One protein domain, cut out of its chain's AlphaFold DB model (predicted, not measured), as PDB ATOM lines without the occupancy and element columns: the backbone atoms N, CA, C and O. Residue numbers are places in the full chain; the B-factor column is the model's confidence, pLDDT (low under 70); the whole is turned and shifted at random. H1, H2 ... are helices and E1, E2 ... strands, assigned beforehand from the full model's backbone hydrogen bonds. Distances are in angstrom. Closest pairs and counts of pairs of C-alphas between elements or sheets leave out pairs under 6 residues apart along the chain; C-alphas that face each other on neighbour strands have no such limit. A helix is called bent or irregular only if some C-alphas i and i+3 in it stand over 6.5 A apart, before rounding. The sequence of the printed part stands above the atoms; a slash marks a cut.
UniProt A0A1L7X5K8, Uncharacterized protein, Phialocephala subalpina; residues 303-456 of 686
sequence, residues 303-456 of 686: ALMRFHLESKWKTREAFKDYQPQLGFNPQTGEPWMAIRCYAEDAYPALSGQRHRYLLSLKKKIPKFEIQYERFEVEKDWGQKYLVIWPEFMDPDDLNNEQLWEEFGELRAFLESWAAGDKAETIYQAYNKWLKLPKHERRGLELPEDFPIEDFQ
ATOM      1  N   ALA A 303      30.454 -30.722 -47.648       83.12
ATOM      2  CA  ALA A 303      30.091 -31.812 -48.545       83.12
ATOM      3  C   ALA A 303      28.852 -32.602 -48.079       83.12
ATOM      4  O   ALA A 303      28.070 -33.058 -48.912       83.12
ATOM      5  N   LEU A 304      28.637 -32.733 -46.765       84.19
ATOM      6  CA  LEU A 304      27.441 -33.352 -46.192       84.19
ATOM      7  C   LEU A 304      26.202 -32.474 -46.412       84.19
ATOM      8  O   LEU A 304      25.144 -33.005 -46.754       84.19
ATOM      9  N   MET A 305      26.328 -31.145 -46.286       85.50
ATOM     10  CA  MET A 305      25.229 -30.228 -46.612       85.50
ATOM     11  C   MET A 305      24.842 -30.360 -48.089       85.50
ATOM     12  O   MET A 305      23.668 -30.590 -48.398       85.50
ATOM     13  N   ARG A 306      25.832 -30.304 -48.990       89.62
ATOM     14  CA  ARG A 306      25.638 -30.501 -50.431       89.62
ATOM     15  C   ARG A 306      24.944 -31.823 -50.746       89.62
ATOM     16  O   ARG A 306      23.935 -31.844 -51.450       89.62
ATOM     17  N   PHE A 307      25.472 -32.921 -50.207       89.31
ATOM     18  CA  PHE A 307      24.949 -34.267 -50.419       89.31
ATOM     19  C   PHE A 307      23.499 -34.399 -49.943       89.31
ATOM     20  O   PHE A 307      22.673 -34.992 -50.643       89.31
ATOM     21  N   HIS A 308      23.163 -33.813 -48.789       88.62
ATOM     22  CA  HIS A 308      21.796 -33.796 -48.271       88.62
ATOM     23  C   HIS A 308      20.859 -33.007 -49.184       88.62
ATOM     24  O   HIS A 308      19.807 -33.527 -49.543       88.62
ATOM     25  N   LEU A 309      21.239 -31.796 -49.607       89.88
ATOM     26  CA  LEU A 309      20.442 -30.980 -50.529       89.88
ATOM     27  C   LEU A 309      20.189 -31.708 -51.851       89.88
ATOM     28  O   LEU A 309      19.033 -31.940 -52.209       89.88
ATOM     29  N   GLU A 310      21.251 -32.154 -52.525       89.56
ATOM     30  CA  GLU A 310      21.140 -32.886 -53.786       89.56
ATOM     31  C   GLU A 310      20.254 -34.140 -53.645       89.56
ATOM     32  O   GLU A 310      19.393 -34.386 -54.490       89.56
ATOM     33  N   SER A 311      20.415 -34.924 -52.574       88.44
ATOM     34  CA  SER A 311      19.609 -36.133 -52.324       88.44
ATOM     35  C   SER A 311      18.138 -35.811 -52.037       88.44
ATOM     36  O   SER A 311      17.235 -36.528 -52.478       88.44
ATOM     37  N   LYS A 312      17.868 -34.708 -51.334       86.56
ATOM     38  CA  LYS A 312      16.522 -34.249 -50.958       86.56
ATOM     39  C   LYS A 312      15.767 -33.635 -52.140       86.56
ATOM     40  O   LYS A 312      14.544 -33.733 -52.194       86.56
ATOM     41  N   TRP A 313      16.475 -33.059 -53.112       86.94
ATOM     42  CA  TRP A 313      15.890 -32.617 -54.382       86.94
ATOM     43  C   TRP A 313      15.632 -33.802 -55.320       86.94
ATOM     44  O   TRP A 313      14.499 -33.971 -55.763       86.94
ATOM     45  N   LYS A 314      16.612 -34.706 -55.499       84.69
ATOM     46  CA  LYS A 314      16.468 -35.945 -56.297       84.69
ATOM     47  C   LYS A 314      15.293 -36.830 -55.838       84.69
ATOM     48  O   LYS A 314      14.652 -37.475 -56.664       84.69
ATOM     49  N   THR A 315      14.989 -36.861 -54.536       85.50
ATOM     50  CA  THR A 315      13.880 -37.656 -53.964       85.50
ATOM     51  C   THR A 315      12.519 -36.952 -53.970       85.50
ATOM     52  O   THR A 315      11.489 -37.624 -54.052       85.50
ATOM     53  N   ARG A 316      12.461 -35.615 -53.908       81.50
ATOM     54  CA  ARG A 316      11.192 -34.871 -53.985       81.50
ATOM     55  C   ARG A 316      10.721 -34.774 -55.432       81.50
ATOM     56  O   ARG A 316      11.340 -34.105 -56.247       81.50
ATOM     57  N   GLU A 317       9.550 -35.329 -55.738       79.81
ATOM     58  CA  GLU A 317       9.008 -35.328 -57.106       79.81
ATOM     59  C   GLU A 317       8.870 -33.931 -57.739       79.81
ATOM     60  O   GLU A 317       9.127 -33.771 -58.927       79.81
ATOM     61  N   ALA A 318       8.562 -32.902 -56.945       74.94
ATOM     62  CA  ALA A 318       8.495 -31.512 -57.407       74.94
ATOM     63  C   ALA A 318       9.869 -30.838 -57.648       74.94
ATOM     64  O   ALA A 318       9.896 -29.687 -58.075       74.94
ATOM     65  N   PHE A 319      10.976 -31.524 -57.345       77.44
ATOM     66  CA  PHE A 319      12.361 -31.042 -57.435       77.44
ATOM     67  C   PHE A 319      13.277 -31.994 -58.233       77.44
ATOM     68  O   PHE A 319      14.482 -31.762 -58.282       77.44
ATOM     69  N   LYS A 320      12.733 -33.030 -58.895       76.50
ATOM     70  CA  LYS A 320      13.502 -33.977 -59.735       76.50
ATOM     71  C   LYS A 320      14.373 -33.277 -60.785       76.50
ATOM     72  O   LYS A 320      15.482 -33.729 -61.047       76.50
ATOM     73  N   ASP A 321      13.873 -32.164 -61.321       78.81
ATOM     74  CA  ASP A 321      14.537 -31.337 -62.331       78.81
ATOM     75  C   ASP A 321      15.098 -30.011 -61.765       78.81
ATOM     76  O   ASP A 321      15.510 -29.141 -62.528       78.81
ATOM     77  N   TYR A 322      15.088 -29.810 -60.440       81.44
ATOM     78  CA  TYR A 322      15.589 -28.573 -59.830       81.44
ATOM     79  C   TYR A 322      17.121 -28.564 -59.777       81.44
ATOM     80  O   TYR A 322      17.744 -29.452 -59.193       81.44
ATOM     81  N   GLN A 323      17.710 -27.512 -60.341       80.31
ATOM     82  CA  GLN A 323      19.121 -27.166 -60.201       80.31
ATOM     83  C   GLN A 323      19.210 -25.750 -59.607       80.31
ATOM     84  O   GLN A 323      18.509 -24.865 -60.108       80.31
ATOM     85  N   PRO A 324      20.034 -25.506 -58.567       84.12
ATOM     86  CA  PRO A 324      20.233 -24.164 -58.031       84.12
ATOM     87  C   PRO A 324      20.821 -23.238 -59.088       84.12
ATOM     88  O   PRO A 324      21.859 -23.549 -59.673       84.12
ATOM     89  N   GLN A 325      20.187 -22.086 -59.303       86.69
ATOM     90  CA  GLN A 325      20.550 -21.181 -60.406       86.69
ATOM     91  C   GLN A 325      21.981 -20.651 -60.302       86.69
ATOM     92  O   GLN A 325      22.645 -20.461 -61.315       86.69
ATOM     93  N   LEU A 326      22.445 -20.429 -59.072       84.69
ATOM     94  CA  LEU A 326      23.785 -19.929 -58.776       84.69
ATOM     95  C   LEU A 326      24.777 -21.050 -58.447       84.69
ATOM     96  O   LEU A 326      25.914 -20.755 -58.115       84.69
ATOM     97  N   GLY A 327      24.381 -22.328 -58.518       90.31
ATOM     98  CA  GLY A 327      25.243 -23.471 -58.200       90.31
ATOM     99  C   GLY A 327      25.667 -23.571 -56.725       90.31
ATOM    100  O   GLY A 327      24.943 -23.161 -55.818       90.31
ATOM    101  N   PHE A 328      26.854 -24.142 -56.494       91.19
ATOM    102  CA  PHE A 328      27.441 -24.392 -55.169       91.19
ATOM    103  C   PHE A 328      28.869 -23.839 -55.073       91.19
ATOM    104  O   PHE A 328      29.630 -23.964 -56.036       91.19
ATOM    105  N   ASN A 329      29.258 -23.304 -53.911       89.81
ATOM    106  CA  ASN A 329      30.648 -22.932 -53.641       89.81
ATOM    107  C   ASN A 329      31.518 -24.211 -53.566       89.81
ATOM    108  O   ASN A 329      31.130 -25.173 -52.892       89.81
ATOM    109  N   PRO A 330      32.672 -24.276 -54.257       86.94
ATOM    110  CA  PRO A 330      33.494 -25.486 -54.307       86.94
ATOM    111  C   PRO A 330      34.268 -25.758 -53.007       86.94
ATOM    112  O   PRO A 330      34.612 -26.909 -52.749       86.94
ATOM    113  N   GLN A 331      34.524 -24.728 -52.195       86.56
ATOM    114  CA  GLN A 331      35.211 -24.815 -50.904       86.56
ATOM    115  C   GLN A 331      34.230 -25.203 -49.787       86.56
ATOM    116  O   GLN A 331      34.463 -26.158 -49.047       86.56
ATOM    117  N   THR A 332      33.109 -24.478 -49.680       85.75
ATOM    118  CA  THR A 332      32.139 -24.629 -48.584       85.75
ATOM    119  C   THR A 332      31.002 -25.593 -48.897       85.75
ATOM    120  O   THR A 332      30.233 -25.915 -48.001       85.75
ATOM    121  N   GLY A 333      30.854 -26.071 -50.137       86.25
ATOM    122  CA  GLY A 333      29.800 -27.016 -50.534       86.25
ATOM    123  C   GLY A 333      28.364 -26.489 -50.405       86.25
ATOM    124  O   GLY A 333      27.421 -27.212 -50.724       86.25
ATOM    125  N   GLU A 334      28.168 -25.252 -49.957       86.50
ATOM    126  CA  GLU A 334      26.854 -24.634 -49.793       86.50
ATOM    127  C   GLU A 334      26.337 -24.088 -51.127       86.50
ATOM    128  O   GLU A 334      27.144 -23.778 -52.012       86.50
ATOM    129  N   PRO A 335      25.010 -23.943 -51.314       89.88
ATOM    130  CA  PRO A 335      24.486 -23.142 -52.410       89.88
ATOM    131  C   PRO A 335      25.117 -21.750 -52.358       89.88
ATOM    132  O   PRO A 335      25.229 -21.159 -51.281       89.88
ATOM    133  N   TRP A 336      25.525 -21.206 -53.501       90.75
ATOM    134  CA  TRP A 336      26.024 -19.835 -53.509       90.75
ATOM    135  C   TRP A 336      24.957 -18.877 -52.972       90.75
ATOM    136  O   TRP A 336      23.766 -19.035 -53.240       90.75
ATOM    137  N   MET A 337      25.397 -17.871 -52.214       92.88
ATOM    138  CA  MET A 337      24.526 -16.897 -51.537       92.88
ATOM    139  C   MET A 337      23.645 -17.482 -50.415       92.88
ATOM    140  O   MET A 337      22.734 -16.794 -49.949       92.88
ATOM    141  N   ALA A 338      23.913 -18.714 -49.964       94.31
ATOM    142  CA  ALA A 338      23.271 -19.289 -48.789       94.31
ATOM    143  C   ALA A 338      23.603 -18.520 -47.503       94.31
ATOM    144  O   ALA A 338      24.688 -17.973 -47.325       94.31
ATOM    145  N   ILE A 339      22.626 -18.494 -46.600       95.38
ATOM    146  CA  ILE A 339      22.681 -17.853 -45.290       95.38
ATOM    147  C   ILE A 339      22.169 -18.875 -44.276       95.38
ATOM    148  O   ILE A 339      21.051 -19.387 -44.406       95.38
ATOM    149  N   ARG A 340      22.983 -19.186 -43.262       94.62
ATOM    150  CA  ARG A 340      22.581 -20.050 -42.145       94.62
ATOM    151  C   ARG A 340      21.849 -19.249 -41.079       94.62
ATOM    152  O   ARG A 340      22.185 -18.105 -40.790       94.62
ATOM    153  N   CYS A 341      20.873 -19.883 -40.443       95.19
ATOM    154  CA  CYS A 341      20.183 -19.331 -39.293       95.19
ATOM    155  C   CYS A 341      19.978 -20.406 -38.219       95.19
ATOM    156  O   CYS A 341      19.284 -21.397 -38.452       95.19
ATOM    157  N   TYR A 342      20.585 -20.187 -37.050       93.88
ATOM    158  CA  TYR A 342      20.635 -21.133 -35.927       93.88
ATOM    159  C   TYR A 342      19.530 -20.930 -34.869       93.88
ATOM    160  O   TYR A 342      19.448 -21.696 -33.916       93.88
ATOM    161  N   ALA A 343      18.671 -19.913 -35.011       92.38
ATOM    162  CA  ALA A 343      17.580 -19.655 -34.065       92.38
ATOM    163  C   ALA A 343      16.429 -20.673 -34.224       92.38
ATOM    164  O   ALA A 343      15.934 -20.889 -35.334       92.38
ATOM    165  N   GLU A 344      15.968 -21.266 -33.119       90.81
ATOM    166  CA  GLU A 344      14.996 -22.376 -33.111       90.81
ATOM    167  C   GLU A 344      13.663 -22.035 -33.803       90.81
ATOM    168  O   GLU A 344      13.080 -22.843 -34.534       90.81
ATOM    169  N   ASP A 345      13.180 -20.810 -33.604       92.94
ATOM    170  CA  ASP A 345      11.929 -20.277 -34.139       92.94
ATOM    171  C   ASP A 345      12.088 -19.594 -35.512       92.94
ATOM    172  O   ASP A 345      11.105 -19.120 -36.095       92.94
ATOM    173  N   ALA A 346      13.285 -19.640 -36.113       95.06
ATOM    174  CA  ALA A 346      13.539 -19.096 -37.446       95.06
ATOM    175  C   ALA A 346      12.626 -19.705 -38.521       95.06
ATOM    176  O   ALA A 346      12.160 -18.986 -39.403       95.06
ATOM    177  N   TYR A 347      12.304 -21.004 -38.460       95.19
ATOM    178  CA  TYR A 347      11.385 -21.611 -39.433       95.19
ATOM    179  C   TYR A 347       9.929 -21.115 -39.275       95.19
ATOM    180  O   TYR A 347       9.341 -20.690 -40.279       95.19
ATOM    181  N   PRO A 348       9.331 -21.094 -38.063       95.56
ATOM    182  CA  PRO A 348       8.094 -20.361 -37.790       95.56
ATOM    183  C   PRO A 348       8.093 -18.908 -38.294       95.56
ATOM    184  O   PRO A 348       7.122 -18.501 -38.937       95.56
ATOM    185  N   ALA A 349       9.170 -18.149 -38.068       94.44
ATOM    186  CA  ALA A 349       9.277 -16.741 -38.454       94.44
ATOM    187  C   ALA A 349       9.478 -16.521 -39.972       94.44
ATOM    188  O   ALA A 349       8.916 -15.573 -40.533       94.44
ATOM    189  N   LEU A 350      10.217 -17.408 -40.654       96.31
ATOM    190  CA  LEU A 350      10.413 -17.420 -42.110       96.31
ATOM    191  C   LEU A 350       9.121 -17.794 -42.845       96.31
ATOM    192  O   LEU A 350       8.665 -17.093 -43.744       96.31
ATOM    193  N   SER A 351       8.548 -18.939 -42.480       94.31
ATOM    194  CA  SER A 351       7.500 -19.613 -43.246       94.31
ATOM    195  C   SER A 351       6.105 -19.207 -42.769       94.31
ATOM    196  O   SER A 351       5.258 -18.752 -43.552       94.31
ATOM    197  N   GLY A 352       5.869 -19.336 -41.462       93.31
ATOM    198  CA  GLY A 352       4.546 -19.268 -40.854       93.31
ATOM    199  C   GLY A 352       3.628 -20.422 -41.256       93.31
ATOM    200  O   GLY A 352       3.971 -21.295 -42.057       93.31
ATOM    201  N   GLN A 353       2.400 -20.407 -40.732       91.25
ATOM    202  CA  GLN A 353       1.366 -21.359 -41.146       91.25
ATOM    203  C   GLN A 353       1.172 -21.314 -42.672       91.25
ATOM    204  O   GLN A 353       0.845 -20.263 -43.231       91.25
ATOM    205  N   ARG A 354       1.345 -22.468 -43.333       90.94
ATOM    206  CA  ARG A 354       1.144 -22.663 -44.783       90.94
ATOM    207  C   ARG A 354       1.964 -21.694 -45.655       90.94
ATOM    208  O   ARG A 354       1.446 -21.153 -46.629       90.94
ATOM    209  N   HIS A 355       3.223 -21.450 -45.274       94.44
ATOM    210  CA  HIS A 355       4.175 -20.566 -45.971       94.44
ATOM    211  C   HIS A 355       3.667 -19.126 -46.159       94.44
ATOM    212  O   HIS A 355       4.068 -18.421 -47.088       94.44
ATOM    213  N   ARG A 356       2.743 -18.665 -45.301       96.56
ATOM    214  CA  ARG A 356       2.062 -17.371 -45.445       96.56
ATOM    215  C   ARG A 356       3.028 -16.187 -45.527       96.56
ATOM    216  O   ARG A 356       2.710 -15.228 -46.229       96.56
ATOM    217  N   TYR A 357       4.142 -16.208 -44.798       97.06
ATOM    218  CA  TYR A 357       5.069 -15.073 -44.777       97.06
ATOM    219  C   TYR A 357       5.908 -15.033 -46.058       97.06
ATOM    220  O   TYR A 357       5.918 -13.989 -46.711       97.06
ATOM    221  N   LEU A 358       6.441 -16.172 -46.516       96.81
ATOM    222  CA  LEU A 358       7.064 -16.319 -47.842       96.81
ATOM    223  C   LEU A 358       6.108 -15.932 -48.985       96.81
ATOM    224  O   LEU A 358       6.460 -15.131 -49.844       96.81
ATOM    225  N   LEU A 359       4.851 -16.391 -48.959       96.19
ATOM    226  CA  LEU A 359       3.824 -16.035 -49.955       96.19
ATOM    227  C   LEU A 359       3.385 -14.559 -49.914       96.19
ATOM    228  O   LEU A 359       2.753 -14.078 -50.860       96.19
ATOM    229  N   SER A 360       3.664 -13.842 -48.823       97.00
ATOM    230  CA  SER A 360       3.520 -12.383 -48.741       97.00
ATOM    231  C   SER A 360       4.798 -11.657 -49.173       97.00
ATOM    232  O   SER A 360       4.708 -10.582 -49.761       97.00
ATOM    233  N   LEU A 361       5.972 -12.246 -48.937       96.69
ATOM    234  CA  LEU A 361       7.275 -11.707 -49.319       96.69
ATOM    235  C   LEU A 361       7.500 -11.809 -50.838       96.69
ATOM    236  O   LEU A 361       7.748 -10.788 -51.467       96.69
ATOM    237  N   LYS A 362       7.208 -12.954 -51.467       96.94
ATOM    238  CA  LYS A 362       7.194 -13.135 -52.937       96.94
ATOM    239  C   LYS A 362       6.231 -12.186 -53.681       96.94
ATOM    240  O   LYS A 362       6.365 -11.960 -54.875       96.94
ATOM    241  N   LYS A 363       5.260 -11.574 -52.986       96.81
ATOM    242  CA  LYS A 363       4.391 -10.507 -53.542       96.81
ATOM    243  C   LYS A 363       4.979  -9.098 -53.428       96.81
ATOM    244  O   LYS A 363       4.455  -8.183 -54.054       96.81
ATOM    245  N   LYS A 364       6.011  -8.913 -52.603       97.19
ATOM    246  CA  LYS A 364       6.804  -7.681 -52.489       97.19
ATOM    247  C   LYS A 364       8.017  -7.708 -53.415       97.19
ATOM    248  O   LYS A 364       8.307  -6.690 -54.026       97.19
ATOM    249  N   ILE A 365       8.660  -8.869 -53.531       97.31
ATOM    250  CA  ILE A 365       9.821  -9.133 -54.387       97.31
ATOM    251  C   ILE A 365       9.481 -10.197 -55.449       97.31
ATOM    252  O   ILE A 365       9.970 -11.317 -55.377       97.31
ATOM    253  N   PRO A 366       8.622  -9.892 -56.442       97.44
ATOM    254  CA  PRO A 366       8.197 -10.875 -57.449       97.44
ATOM    255  C   PRO A 366       9.327 -11.343 -58.382       97.44
ATOM    256  O   PRO A 366       9.154 -12.343 -59.070       97.44
ATOM    257  N   LYS A 367      10.453 -10.618 -58.390       97.75
ATOM    258  CA  LYS A 367      11.695 -10.907 -59.119       97.75
ATOM    259  C   LYS A 367      12.501 -12.066 -58.526       97.75
ATOM    260  O   LYS A 367      13.357 -12.604 -59.214       97.75
ATOM    261  N   PHE A 368      12.237 -12.446 -57.272       97.44
ATOM    262  CA  PHE A 368      13.057 -13.408 -56.536       97.44
ATOM    263  C   PHE A 368      12.216 -14.522 -55.894       97.44
ATOM    264  O   PHE A 368      11.109 -14.296 -55.393       97.44
ATOM    265  N   GLU A 369      12.744 -15.742 -55.906       95.88
ATOM    266  CA  GLU A 369      12.293 -16.864 -55.080       95.88
ATOM    267  C   GLU A 369      13.160 -16.880 -53.811       95.88
ATOM    268  O   GLU A 369      14.341 -16.550 -53.867       95.88
ATOM    269  N   ILE A 370      12.599 -17.249 -52.658       96.56
ATOM    270  CA  ILE A 370      13.403 -17.544 -51.464       96.56
ATOM    271  C   ILE A 370      13.259 -19.032 -51.200       96.56
ATOM    272  O   ILE A 370      12.219 -19.490 -50.715       96.56
ATOM    273  N   GLN A 371      14.312 -19.765 -51.541       95.25
ATOM    274  CA  GLN A 371      14.461 -21.161 -51.185       95.25
ATOM    275  C   GLN A 371      14.960 -21.264 -49.745       95.25
ATOM    276  O   GLN A 371      15.599 -20.358 -49.203       95.25
ATOM    277  N   TYR A 372      14.663 -22.392 -49.116       95.56
ATOM    278  CA  TYR A 372      15.216 -22.733 -47.819       95.56
ATOM    279  C   TYR A 372      15.183 -24.244 -47.618       95.56
ATOM    280  O   TYR A 372      14.358 -24.949 -48.205       95.56
ATOM    281  N   GLU A 373      16.021 -24.743 -46.717       94.62
ATOM    282  CA  GLU A 373      15.935 -26.118 -46.254       94.62
ATOM    283  C   GLU A 373      16.289 -26.237 -44.769       94.62
ATOM    284  O   GLU A 373      17.110 -25.491 -44.234       94.62
ATOM    285  N   ARG A 374      15.626 -27.176 -44.088       93.69
ATOM    286  CA  ARG A 374      15.864 -27.474 -42.676       93.69
ATOM    287  C   ARG A 374      16.855 -28.615 -42.522       93.69
ATOM    288  O   ARG A 374      16.690 -29.687 -43.124       93.69
ATOM    289  N   PHE A 375      17.811 -28.386 -41.635       90.81
ATOM    290  CA  PHE A 375      18.804 -29.345 -41.195       90.81
ATOM    291  C   PHE A 375      18.628 -29.604 -39.705       90.81
ATOM    292  O   PHE A 375      18.363 -28.692 -38.923       90.81
ATOM    293  N   GLU A 376      18.765 -30.866 -39.328       88.81
ATOM    294  CA  GLU A 376      18.769 -31.313 -37.941       88.81
ATOM    295  C   GLU A 376      20.041 -32.152 -37.811       88.81
ATOM    296  O   GLU A 376      20.180 -33.161 -38.505       88.81
ATOM    297  N   VAL A 377      21.022 -31.667 -37.047       78.81
ATOM    298  CA  VAL A 377      22.316 -32.343 -36.903       78.81
ATOM    299  C   VAL A 377      22.142 -33.461 -35.885       78.81
ATOM    300  O   VAL A 377      21.897 -33.213 -34.709       78.81
ATOM    301  N   GLU A 378      22.247 -34.704 -36.352       67.38
ATOM    302  CA  GLU A 378      21.916 -35.908 -35.573       67.38
ATOM    303  C   GLU A 378      22.939 -36.237 -34.463       67.38
ATOM    304  O   GLU A 378      22.708 -37.125 -33.649       67.38
ATOM    305  N   LYS A 379      24.057 -35.501 -34.393       59.25
ATOM    306  CA  LYS A 379      25.045 -35.612 -33.311       59.25
ATOM    307  C   LYS A 379      24.620 -34.804 -32.086       59.25
ATOM    308  O   LYS A 379      24.603 -33.577 -32.158       59.25
ATOM    309  N   ASP A 380      24.358 -35.517 -30.990       55.88
ATOM    310  CA  ASP A 380      24.445 -35.170 -29.554       55.88
ATOM    311  C   ASP A 380      23.864 -33.824 -29.069       55.88
ATOM    312  O   ASP A 380      23.004 -33.801 -28.190       55.88
ATOM    313  N   TRP A 381      24.285 -32.706 -29.654       59.97
ATOM    314  CA  TRP A 381      23.796 -31.350 -29.391       59.97
ATOM    315  C   TRP A 381      22.405 -31.075 -29.984       59.97
ATOM    316  O   TRP A 381      21.769 -30.085 -29.634       59.97
ATOM    317  N   GLY A 382      21.944 -31.916 -30.918       74.12
ATOM    318  CA  GLY A 382      20.602 -31.847 -31.511       74.12
ATOM    319  C   GLY A 382      20.296 -30.561 -32.290       74.12
ATOM    320  O   GLY A 382      19.123 -30.272 -32.544       74.12
ATOM    321  N   GLN A 383      21.324 -29.784 -32.647       73.50
ATOM    322  CA  GLN A 383      21.180 -28.449 -33.226       73.50
ATOM    323  C   GLN A 383      20.389 -28.477 -34.538       73.50
ATOM    324  O   GLN A 383      20.651 -29.269 -35.450       73.50
ATOM    325  N   LYS A 384      19.419 -27.566 -34.641       89.19
ATOM    326  CA  LYS A 384      18.555 -27.408 -35.811       89.19
ATOM    327  C   LYS A 384      18.808 -26.046 -36.419       89.19
ATOM    328  O   LYS A 384      18.673 -25.035 -35.740       89.19
ATOM    329  N   TYR A 385      19.152 -26.028 -37.699       93.00
ATOM    330  CA  TYR A 385      19.418 -24.792 -38.421       93.00
ATOM    331  C   TYR A 385      18.695 -24.767 -39.762       93.00
ATOM    332  O   TYR A 385      18.236 -25.778 -40.310       93.00
ATOM    333  N   LEU A 386      18.537 -23.550 -40.256       94.75
ATOM    334  CA  LEU A 386      17.766 -23.210 -41.433       94.75
ATOM    335  C   LEU A 386      18.718 -22.563 -42.435       94.75
ATOM    336  O   LEU A 386      19.255 -21.492 -42.168       94.75
ATOM    337  N   VAL A 387      18.936 -23.225 -43.568       95.00
ATOM    338  CA  VAL A 387      19.702 -22.671 -44.692       95.00
ATOM    339  C   VAL A 387      18.715 -21.970 -45.610       95.00
ATOM    340  O   VAL A 387      17.676 -22.546 -45.934       95.00
ATOM    341  N   ILE A 388      19.008 -20.734 -46.002       96.44
ATOM    342  CA  ILE A 388      18.134 -19.876 -46.810       96.44
ATOM    343  C   ILE A 388      18.963 -19.305 -47.956       96.44
ATOM    344  O   ILE A 388      20.052 -18.800 -47.708       96.44
ATOM    345  N   TRP A 389      18.462 -19.352 -49.191       96.31
ATOM    346  CA  TRP A 389      19.116 -18.710 -50.334       96.31
ATOM    347  C   TRP A 389      18.079 -18.048 -51.256       96.31
ATOM    348  O   TRP A 389      17.032 -18.644 -51.538       96.31
ATOM    349  N   PRO A 390      18.312 -16.801 -51.701       97.12
ATOM    350  CA  PRO A 390      17.509 -16.182 -52.744       97.12
ATOM    351  C   PRO A 390      17.930 -16.694 -54.132       97.12
ATOM    352  O   PRO A 390      19.109 -16.906 -54.400       97.12
ATOM    353  N   GLU A 391      16.961 -16.830 -55.030       95.62
ATOM    354  CA  GLU A 391      17.146 -17.127 -56.458       95.62
ATOM    355  C   GLU A 391      16.359 -16.119 -57.307       95.62
ATOM    356  O   GLU A 391      15.438 -15.466 -56.809       95.62
ATOM    357  N   PHE A 392      16.672 -16.002 -58.596       96.12
ATOM    358  CA  PHE A 392      15.909 -15.185 -59.541       96.12
ATOM    359  C   PHE A 392      14.621 -15.921 -59.961       96.12
ATOM    360  O   PHE A 392      14.537 -17.150 -59.934       96.12
ATOM    361  N   MET A 393      13.565 -15.187 -60.314       95.06
ATOM    362  CA  MET A 393      12.296 -15.787 -60.765       95.06
ATOM    363  C   MET A 393      12.356 -16.258 -62.222       95.06
ATOM    364  O   MET A 393      11.618 -17.168 -62.604       95.06
ATOM    365  N   ASP A 394      13.220 -15.628 -63.015       94.06
ATOM    366  CA  ASP A 394      13.484 -15.925 -64.417       94.06
ATOM    367  C   ASP A 394      15.011 -16.047 -64.602       94.06
ATOM    368  O   ASP A 394      15.724 -15.128 -64.202       94.06
ATOM    369  N   PRO A 395      15.554 -17.151 -65.149       89.62
ATOM    370  CA  PRO A 395      16.996 -17.280 -65.367       89.62
ATOM    371  C   PRO A 395      17.591 -16.211 -66.297       89.62
ATOM    372  O   PRO A 395      18.774 -15.900 -66.174       89.62
ATOM    373  N   ASP A 396      16.796 -15.606 -67.190       90.88
ATOM    374  CA  ASP A 396      17.279 -14.526 -68.066       90.88
ATOM    375  C   ASP A 396      17.663 -13.255 -67.267       90.88
ATOM    376  O   ASP A 396      18.542 -12.501 -67.700       90.88
ATOM    377  N   ASP A 397      17.087 -13.046 -66.071       94.12
ATOM    378  CA  ASP A 397      17.379 -11.904 -65.186       94.12
ATOM    379  C   ASP A 397      18.826 -11.907 -64.636       94.12
ATOM    380  O   ASP A 397      19.304 -10.864 -64.186       94.12
ATOM    381  N   LEU A 398      19.563 -13.028 -64.729       91.06
ATOM    382  CA  LEU A 398      20.974 -13.142 -64.309       91.06
ATOM    383  C   LEU A 398      21.923 -12.174 -65.041       91.06
ATOM    384  O   LEU A 398      23.030 -11.920 -64.568       91.06
ATOM    385  N   ASN A 399      21.499 -11.606 -66.171       90.75
ATOM    386  CA  ASN A 399      22.282 -10.656 -66.969       90.75
ATOM    387  C   ASN A 399      21.929  -9.183 -66.676       90.75
ATOM    388  O   ASN A 399      22.393  -8.278 -67.367       90.75
ATOM    389  N   ASN A 400      21.076  -8.921 -65.680       95.19
ATOM    390  CA  ASN A 400      20.571  -7.588 -65.370       95.19
ATOM    391  C   ASN A 400      21.251  -7.007 -64.120       95.19
ATOM    392  O   ASN A 400      20.885  -7.319 -62.988       95.19
ATOM    393  N   GLU A 401      22.225  -6.121 -64.328       93.88
ATOM    394  CA  GLU A 401      22.997  -5.433 -63.279       93.88
ATOM    395  C   GLU A 401      22.111  -4.766 -62.204       93.88
ATOM    396  O   GLU A 401      22.372  -4.891 -61.007       93.88
ATOM    397  N   GLN A 402      20.987  -4.152 -62.596       95.75
ATOM    398  CA  GLN A 402      20.049  -3.539 -61.645       95.75
ATOM    399  C   GLN A 402      19.345  -4.583 -60.757       95.75
ATOM    400  O   GLN A 402      18.949  -4.283 -59.628       95.75
ATOM    401  N   LEU A 403      19.175  -5.815 -61.240       96.12
ATOM    402  CA  LEU A 403      18.635  -6.906 -60.429       96.12
ATOM    403  C   LEU A 403      19.689  -7.494 -59.498       96.12
ATOM    404  O   LEU A 403      19.320  -7.910 -58.405       96.12
ATOM    405  N   TRP A 404      20.974  -7.436 -59.854       95.00
ATOM    406  CA  TRP A 404      22.062  -7.744 -58.927       95.00
ATOM    407  C   TRP A 404      22.167  -6.725 -57.779       95.00
ATOM    408  O   TRP A 404      22.358  -7.150 -56.640       95.00
ATOM    409  N   GLU A 405      21.925  -5.422 -58.008       95.06
ATOM    410  CA  GLU A 405      21.748  -4.450 -56.905       95.06
ATOM    411  C   GLU A 405      20.608  -4.870 -55.954       95.06
ATOM    412  O   GLU A 405      20.798  -4.959 -54.739       95.06
ATOM    413  N   GLU A 406      19.412  -5.140 -56.493       96.44
ATOM    414  CA  GLU A 406      18.241  -5.519 -55.685       96.44
ATOM    415  C   GLU A 406      18.419  -6.876 -54.979       96.44
ATOM    416  O   GLU A 406      17.918  -7.072 -53.869       96.44
ATOM    417  N   PHE A 407      19.158  -7.801 -55.594       96.81
ATOM    418  CA  PHE A 407      19.532  -9.094 -55.026       96.81
ATOM    419  C   PHE A 407      20.558  -8.935 -53.892       96.81
ATOM    420  O   PHE A 407      20.419  -9.569 -52.844       96.81
ATOM    421  N   GLY A 408      21.527  -8.026 -54.035       96.69
ATOM    422  CA  GLY A 408      22.452  -7.628 -52.969       96.69
ATOM    423  C   GLY A 408      21.732  -6.992 -51.775       96.69
ATOM    424  O   GLY A 408      21.982  -7.383 -50.632       96.69
ATOM    425  N   GLU A 409      20.786  -6.069 -52.016       97.25
ATOM    426  CA  GLU A 409      19.906  -5.514 -50.968       97.25
ATOM    427  C   GLU A 409      19.069  -6.608 -50.271       97.25
ATOM    428  O   GLU A 409      18.832  -6.535 -49.060       97.25
ATOM    429  N   LEU A 410      18.619  -7.628 -51.014       97.81
ATOM    430  CA  LEU A 410      17.869  -8.759 -50.463       97.81
ATOM    431  C   LEU A 410      18.753  -9.690 -49.620       97.81
ATOM    432  O   LEU A 410      18.322 -10.104 -48.545       97.81
ATOM    433  N   ARG A 411      19.982  -9.993 -50.058       97.19
ATOM    434  CA  ARG A 411      20.949 -10.776 -49.271       97.19
ATOM    435  C   ARG A 411      21.294 -10.080 -47.952       97.19
ATOM    436  O   ARG A 411      21.209 -10.720 -46.909       97.19
ATOM    437  N   ALA A 412      21.572  -8.772 -47.982       97.12
ATOM    438  CA  ALA A 412      21.830  -7.970 -46.779       97.12
ATOM    439  C   ALA A 412      20.661  -8.014 -45.783       97.12
ATOM    440  O   ALA A 412      20.858  -8.195 -44.581       97.12
ATOM    441  N   PHE A 413      19.424  -7.921 -46.284       97.94
ATOM    442  CA  PHE A 413      18.240  -8.117 -45.455       97.94
ATOM    443  C   PHE A 413      18.175  -9.525 -44.841       97.94
ATOM    444  O   PHE A 413      17.874  -9.657 -43.655       97.94
ATOM    445  N   LEU A 414      18.409 -10.572 -45.640       97.69
ATOM    446  CA  LEU A 414      18.308 -11.959 -45.186       97.69
ATOM    447  C   LEU A 414      19.358 -12.291 -44.122       97.69
ATOM    448  O   LEU A 414      19.017 -12.961 -43.151       97.69
ATOM    449  N   GLU A 415      20.585 -11.785 -44.256       96.75
ATOM    450  CA  GLU A 415      21.652 -11.949 -43.264       96.75
ATOM    451  C   GLU A 415      21.331 -11.182 -41.974       96.75
ATOM    452  O   GLU A 415      21.320 -11.767 -40.890       96.75
ATOM    453  N   SER A 416      20.948  -9.905 -42.086       96.62
ATOM    454  CA  SER A 416      20.523  -9.088 -40.941       96.62
ATOM    455  C   SER A 416      19.343  -9.721 -40.185       96.62
ATOM    456  O   SER A 416      19.328  -9.761 -38.953       96.62
ATOM    457  N   TRP A 417      18.372 -10.290 -40.908       97.38
ATOM    458  CA  TRP A 417      17.268 -11.038 -40.309       97.38
ATOM    459  C   TRP A 417      17.722 -12.379 -39.711       97.38
ATOM    460  O   TRP A 417      17.236 -12.753 -38.644       97.38
ATOM    461  N   ALA A 418      18.658 -13.097 -40.341       96.75
ATOM    462  CA  ALA A 418      19.189 -14.368 -39.845       96.75
ATOM    463  C   ALA A 418      19.990 -14.208 -38.542       96.75
ATOM    464  O   ALA A 418      19.839 -15.055 -37.658       96.75
ATOM    465  N   ALA A 419      20.731 -13.107 -38.385       96.00
ATOM    466  CA  ALA A 419      21.460 -12.751 -37.166       96.00
ATOM    467  C   ALA A 419      20.569 -12.184 -36.038       96.00
ATOM    468  O   ALA A 419      20.910 -12.310 -34.864       96.00
ATOM    469  N   GLY A 420      19.433 -11.556 -36.366       93.62
ATOM    470  CA  GLY A 420      18.541 -10.925 -35.382       93.62
ATOM    471  C   GLY A 420      17.613 -11.877 -34.604       93.62
ATOM    472  O   GLY A 420      17.508 -13.068 -34.894       93.62
ATOM    473  N   ASP A 421      16.868 -11.321 -33.646       90.06
ATOM    474  CA  ASP A 421      15.751 -11.999 -32.968       90.06
ATOM    475  C   ASP A 421      14.624 -12.350 -33.969       90.06
ATOM    476  O   ASP A 421      14.313 -11.588 -34.891       90.06
ATOM    477  N   LYS A 422      14.015 -13.527 -33.796       94.75
ATOM    478  CA  LYS A 422      12.976 -14.113 -34.656       94.75
ATOM    479  C   LYS A 422      11.553 -13.925 -34.127       94.75
ATOM    480  O   LYS A 422      10.600 -14.260 -34.836       94.75
ATOM    481  N   ALA A 423      11.398 -13.225 -33.000       92.94
ATOM    482  CA  ALA A 423      10.127 -12.671 -32.534       92.94
ATOM    483  C   ALA A 423       9.351 -11.880 -33.619       92.94
ATOM    484  O   ALA A 423       8.129 -11.730 -33.524       92.94
ATOM    485  N   GLU A 424      10.026 -11.395 -34.673       95.94
ATOM    486  CA  GLU A 424       9.389 -10.814 -35.856       95.94
ATOM    487  C   GLU A 424       9.486 -11.689 -37.113       95.94
ATOM    488  O   GLU A 424      10.557 -12.084 -37.580       95.94
ATOM    489  N   THR A 425       8.325 -11.909 -37.737       96.81
ATOM    490  CA  THR A 425       8.223 -12.663 -38.994       96.81
ATOM    491  C   THR A 425       9.022 -11.981 -40.104       96.81
ATOM    492  O   THR A 425       9.031 -10.749 -40.199       96.81
ATOM    493  N   ILE A 426       9.614 -12.762 -41.013       97.75
ATOM    494  CA  ILE A 426      10.453 -12.229 -42.103       97.75
ATOM    495  C   ILE A 426       9.729 -11.148 -42.924       97.75
ATOM    496  O   ILE A 426      10.315 -10.144 -43.322       97.75
ATOM    497  N   TYR A 427       8.412 -11.287 -43.116       97.44
ATOM    498  CA  TYR A 427       7.613 -10.289 -43.822       97.44
ATOM    499  C   TYR A 427       7.470  -8.974 -43.033       97.44
ATOM    500  O   TYR A 427       7.449  -7.902 -43.639       97.44
ATOM    501  N   GLN A 428       7.369  -9.011 -41.701       97.50
ATOM    502  CA  GLN A 428       7.363  -7.798 -40.874       97.50
ATOM    503  C   GLN A 428       8.737  -7.129 -40.878       97.50
ATOM    504  O   GLN A 428       8.804  -5.927 -41.149       97.50
ATOM    505  N   ALA A 429       9.804  -7.910 -40.688       97.94
ATOM    506  CA  ALA A 429      11.182  -7.437 -40.752       97.94
ATOM    507  C   ALA A 429      11.483  -6.766 -42.106       97.94
ATOM    508  O   ALA A 429      11.938  -5.626 -42.136       97.94
ATOM    509  N   TYR A 430      11.095  -7.375 -43.233       98.12
ATOM    510  CA  TYR A 430      11.293  -6.777 -44.560       98.12
ATOM    511  C   TYR A 430      10.512  -5.463 -44.755       98.12
ATOM    512  O   TYR A 430      11.004  -4.507 -45.352       98.12
ATOM    513  N   ASN A 431       9.300  -5.350 -44.193       97.75
ATOM    514  CA  ASN A 431       8.540  -4.091 -44.200       97.75
ATOM    515  C   ASN A 431       9.061  -3.043 -43.186       97.75
ATOM    516  O   ASN A 431       8.570  -1.910 -43.202       97.75
ATOM    517  N   LYS A 432      10.022  -3.385 -42.317       97.69
ATOM    518  CA  LYS A 432      10.855  -2.421 -41.581       97.69
ATOM    519  C   LYS A 432      12.102  -2.050 -42.383       97.69
ATOM    520  O   LYS A 432      12.321  -0.862 -42.574       97.69
ATOM    521  N   TRP A 433      12.830  -3.035 -42.914       97.38
ATOM    522  CA  TRP A 433      14.013  -2.851 -43.766       97.38
ATOM    523  C   TRP A 433      13.754  -1.848 -44.894       97.38
ATOM    524  O   TRP A 433      14.443  -0.842 -45.000       97.38
ATOM    525  N   LEU A 434      12.662  -2.022 -45.649       97.19
ATOM    526  CA  LEU A 434      12.247  -1.107 -46.726       97.19
ATOM    527  C   LEU A 434      11.952   0.349 -46.295       97.19
ATOM    528  O   LEU A 434      11.721   1.193 -47.159       97.19
ATOM    529  N   LYS A 435      11.908   0.658 -44.991       97.69
ATOM    530  CA  LYS A 435      11.770   2.031 -44.468       97.69
ATOM    531  C   LYS A 435      13.110   2.671 -44.114       97.69
ATOM    532  O   LYS A 435      13.140   3.882 -43.915       97.69
ATOM    533  N   LEU A 436      14.179   1.882 -44.019       97.38
ATOM    534  CA  LEU A 436      15.525   2.392 -43.799       97.38
ATOM    535  C   LEU A 436      15.992   3.168 -45.055       97.38
ATOM    536  O   LEU A 436      15.662   2.767 -46.187       97.38
ATOM    537  N   PRO A 437      16.742   4.274 -44.892       97.31
ATOM    538  CA  PRO A 437      17.443   4.960 -45.980       97.31
ATOM    539  C   PRO A 437      18.211   3.992 -46.898       97.31
ATOM    540  O   PRO A 437      18.753   2.998 -46.424       97.31
ATOM    541  N   LYS A 438      18.314   4.273 -48.215       95.00
ATOM    542  CA  LYS A 438      19.020   3.352 -49.148       95.00
ATOM    543  C   LYS A 438      20.484   3.116 -48.728       95.00
ATOM    544  O   LYS A 438      20.997   2.032 -48.946       95.00
ATOM    545  N   HIS A 439      21.136   4.087 -48.080       94.94
ATOM    546  CA  HIS A 439      22.514   3.927 -47.600       94.94
ATOM    547  C   HIS A 439      22.655   2.997 -46.378       94.94
ATOM    548  O   HIS A 439      23.719   2.421 -46.193       94.94
ATOM    549  N   GLU A 440      21.604   2.826 -45.565       95.38
ATOM    550  CA  GLU A 440      21.570   1.811 -44.498       95.38
ATOM    551  C   GLU A 440      21.279   0.420 -45.081       95.38
ATOM    552  O   GLU A 440      21.834  -0.576 -44.630       95.38
ATOM    553  N   ARG A 441      20.480   0.355 -46.156       95.62
ATOM    554  CA  ARG A 441      20.272  -0.851 -46.974       95.62
ATOM    555  C   ARG A 441      21.424  -1.102 -47.957       95.62
ATOM    556  O   ARG A 441      21.176  -1.389 -49.126       95.62
ATOM    557  N   ARG A 442      22.685  -0.983 -47.521       91.75
ATOM    558  CA  ARG A 442      23.823  -1.372 -48.372       91.75
ATOM    559  C   ARG A 442      23.688  -2.860 -48.702       91.75
ATOM    560  O   ARG A 442      23.591  -3.683 -47.796       91.75
ATOM    561  N   GLY A 443      23.642  -3.187 -49.992       92.69
ATOM    562  CA  GLY A 443      23.612  -4.574 -50.440       92.69
ATOM    563  C   GLY A 443      24.912  -5.299 -50.105       92.69
ATOM    564  O   GLY A 443      25.971  -4.671 -50.050       92.69
ATOM    565  N   LEU A 444      24.835  -6.613 -49.893       94.12
ATOM    566  CA  LEU A 444      26.039  -7.431 -49.771       94.12
ATOM    567  C   LEU A 444      26.694  -7.572 -51.139       94.12
ATOM    568  O   LEU A 444      26.048  -7.990 -52.104       94.12
ATOM    569  N   GLU A 445      27.988  -7.277 -51.183       94.50
ATOM    570  CA  GLU A 445      28.848  -7.597 -52.315       94.50
ATOM    571  C   GLU A 445      28.864  -9.118 -52.558       94.50
ATOM    572  O   GLU A 445      28.549  -9.934 -51.678       94.50
ATOM    573  N   LEU A 446      29.127  -9.509 -53.803       91.94
ATOM    574  CA  LEU A 446      29.250 -10.918 -54.168       91.94
ATOM    575  C   LEU A 446      30.552 -11.467 -53.552       91.94
ATOM    576  O   LEU A 446      31.514 -10.705 -53.447       91.94
ATOM    577  N   PRO A 447      30.598 -12.738 -53.110       90.94
ATOM    578  CA  PRO A 447      31.832 -13.330 -52.598       90.94
ATOM    579  C   PRO A 447      32.973 -13.203 -53.612       90.94
ATOM    580  O   PRO A 447      32.742 -13.355 -54.812       90.94
ATOM    581  N   GLU A 448      34.194 -12.958 -53.134       88.75
ATOM    582  CA  GLU A 448      35.375 -12.744 -53.988       88.75
ATOM    583  C   GLU A 448      35.679 -13.945 -54.903       88.75
ATOM    584  O   GLU A 448      36.268 -13.780 -55.969       88.75
ATOM    585  N   ASP A 449      35.246 -15.146 -54.511       89.94
ATOM    586  CA  ASP A 449      35.399 -16.399 -55.247       89.94
ATOM    587  C   ASP A 449      34.169 -16.788 -56.104       89.94
ATOM    588  O   ASP A 449      34.134 -17.891 -56.655       89.94
ATOM    589  N   PHE A 450      33.158 -15.915 -56.248       91.19
ATOM    590  CA  PHE A 450      31.962 -16.182 -57.061       91.19
ATOM    591  C   PHE A 450      32.195 -15.906 -58.567       91.19
ATOM    592  O   PHE A 450      32.406 -14.752 -58.951       91.19
ATOM    593  N   PRO A 451      32.102 -16.915 -59.459       88.62
ATOM    594  CA  PRO A 451      32.487 -16.776 -60.865       88.62
ATOM    595  C   PRO A 451      31.366 -16.162 -61.725       88.62
ATOM    596  O   PRO A 451      30.676 -16.852 -62.475       88.62
ATOM    597  N   ILE A 452      31.182 -14.840 -61.625       85.06
ATOM    598  CA  ILE A 452      30.156 -14.074 -62.366       85.06
ATOM    599  C   ILE A 452      30.212 -14.358 -63.879       85.06
ATOM    600  O   ILE A 452      29.176 -14.575 -64.511       85.06
ATOM    601  N   GLU A 453      31.421 -14.372 -64.447       83.06
ATOM    602  CA  GLU A 453      31.664 -14.521 -65.887       83.06
ATOM    603  C   GLU A 453      31.170 -15.881 -66.413       83.06
ATOM    604  O   GLU A 453      30.452 -15.937 -67.415       83.06
ATOM    605  N   ASP A 454      31.452 -16.972 -65.692       78.81
ATOM    606  CA  ASP A 454      31.006 -18.322 -66.062       78.81
ATOM    607  C   ASP A 454      29.471 -18.447 -66.052       78.81
ATOM    608  O   ASP A 454      28.892 -19.086 -66.935       78.81
ATOM    609  N   PHE A 455      28.780 -17.821 -65.091       74.00
ATOM    610  CA  PHE A 455      27.314 -17.884 -64.995       74.00
ATOM    611  C   PHE A 455      26.596 -17.099 -66.105       74.00
ATOM    612  O   PHE A 455      25.576 -17.567 -66.627       74.00
ATOM    613  N   GLN A 456      27.139 -15.948 -66.513       68.38
ATOM    614  CA  GLN A 456      26.613 -15.177 -67.648       68.38
ATOM    615  C   GLN A 456      26.829 -15.909 -68.985       68.38
ATOM    616  O   GLN A 456      25.951 -15.910 -69.846       68.38
TER     617      GLN A 456
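AT A GLANCE: This is residues 303 to 456 of the 686 residues of an uncharacterized protein of Phialocephala subalpina (UniProt A0A1L7X5K8). A long hairpin of two strands, E2 and E3, with the short strand E1 beside E3, makes a small sheet, and the long helix H5 covers one face of it, running along the strands. H2 packs on the same face, H6 crosses H5, H1 grazes the sheet, and the short helices H4 and H7 meet away from it. The printed part has 154 residues, with seven named helices and three named strands in the order H1 E1 H2 H3 E2 E3 H4 H5 H6 H7; the antiparallel sheet runs E1 E3 E2. The class is mixed, helices and strands; the whole is compact, with a radius of gyration of the C-alphas of 15.6 A and spans of 44 by 40 by 29 A.

IN THESE COORDINATES: E3 is residues 384 to 392, 26.8 A from first to last C-alpha, beginning at (18.555, -27.408, -35.811). E2 is residues 368 to 376, 26.4 A, and E1 residues 339 to 341. H5 is residues 401 to 419, 27.2 A. H2 is residues 346 to 351, H3 353 to 361, H4 395 to 399 and H6 426 to 433. H1 is residues 303 to 315, 18.1 A, beginning at (30.091, -31.812, -48.545). H7, residues 452 to 456, ends at (26.613, -15.177, -67.648). H3 is irregular: C-alphas 354 and 357 are 8.5 A apart.

HOW THE PARTS SIT: E2 and E3 form an antiparallel hairpin, with N 371 and O 389 at 2.9 A, within hydrogen-bond range. E1 is antiparallel to E3, with N 339 and O 388 at 2.8 A. H5 and H2 are on the same face, two layers, helices on one face of a sheet. H5 has a height over the sheet of 7.9 A; its closest C-alphas to E3 are Arg 411 and Pro 390, 7.3 A. H2 lies over E3, and its height over the sheet is 9.1 A. E1, H2 H3 and E2 form a split strand-helix-strand unit, two strands running the same way with E3 between them and helices in the link, with a right-handed crossover. H6 touches H3 at a shallow tilt of 26 degrees, the same way, closest at C-alphas Tyr 427 and Tyr 357, 5.5 A. With its residues 413 to 417 alone, H5 touches H6, closest at C-alphas Phe 413 and Trp 433, 7.0 A. H1 and H3 only graze the sheet. H4 and H7 only just touch, with 3 pairs of C-alphas within 8 A, closest at Asn 399 and Gln 456, 6.3 A. In H1, H2, H5, H6 and H7 every O i to N i+4 pair is within hydrogen-bond range; H3 has 3 of 5, and H4 0 of 1 but 2 of 2 O i to N i+3 pairs.

THE WHOLE: The two C-alphas farthest apart, Asp 380 and Asn 400, are 45.4 A apart. The printed part has no cut. The links H1 to E1 and H6 to H7 are long. Mean pLDDT of the printed part is 91.0; residues 378 to 381 and 456 are under 70.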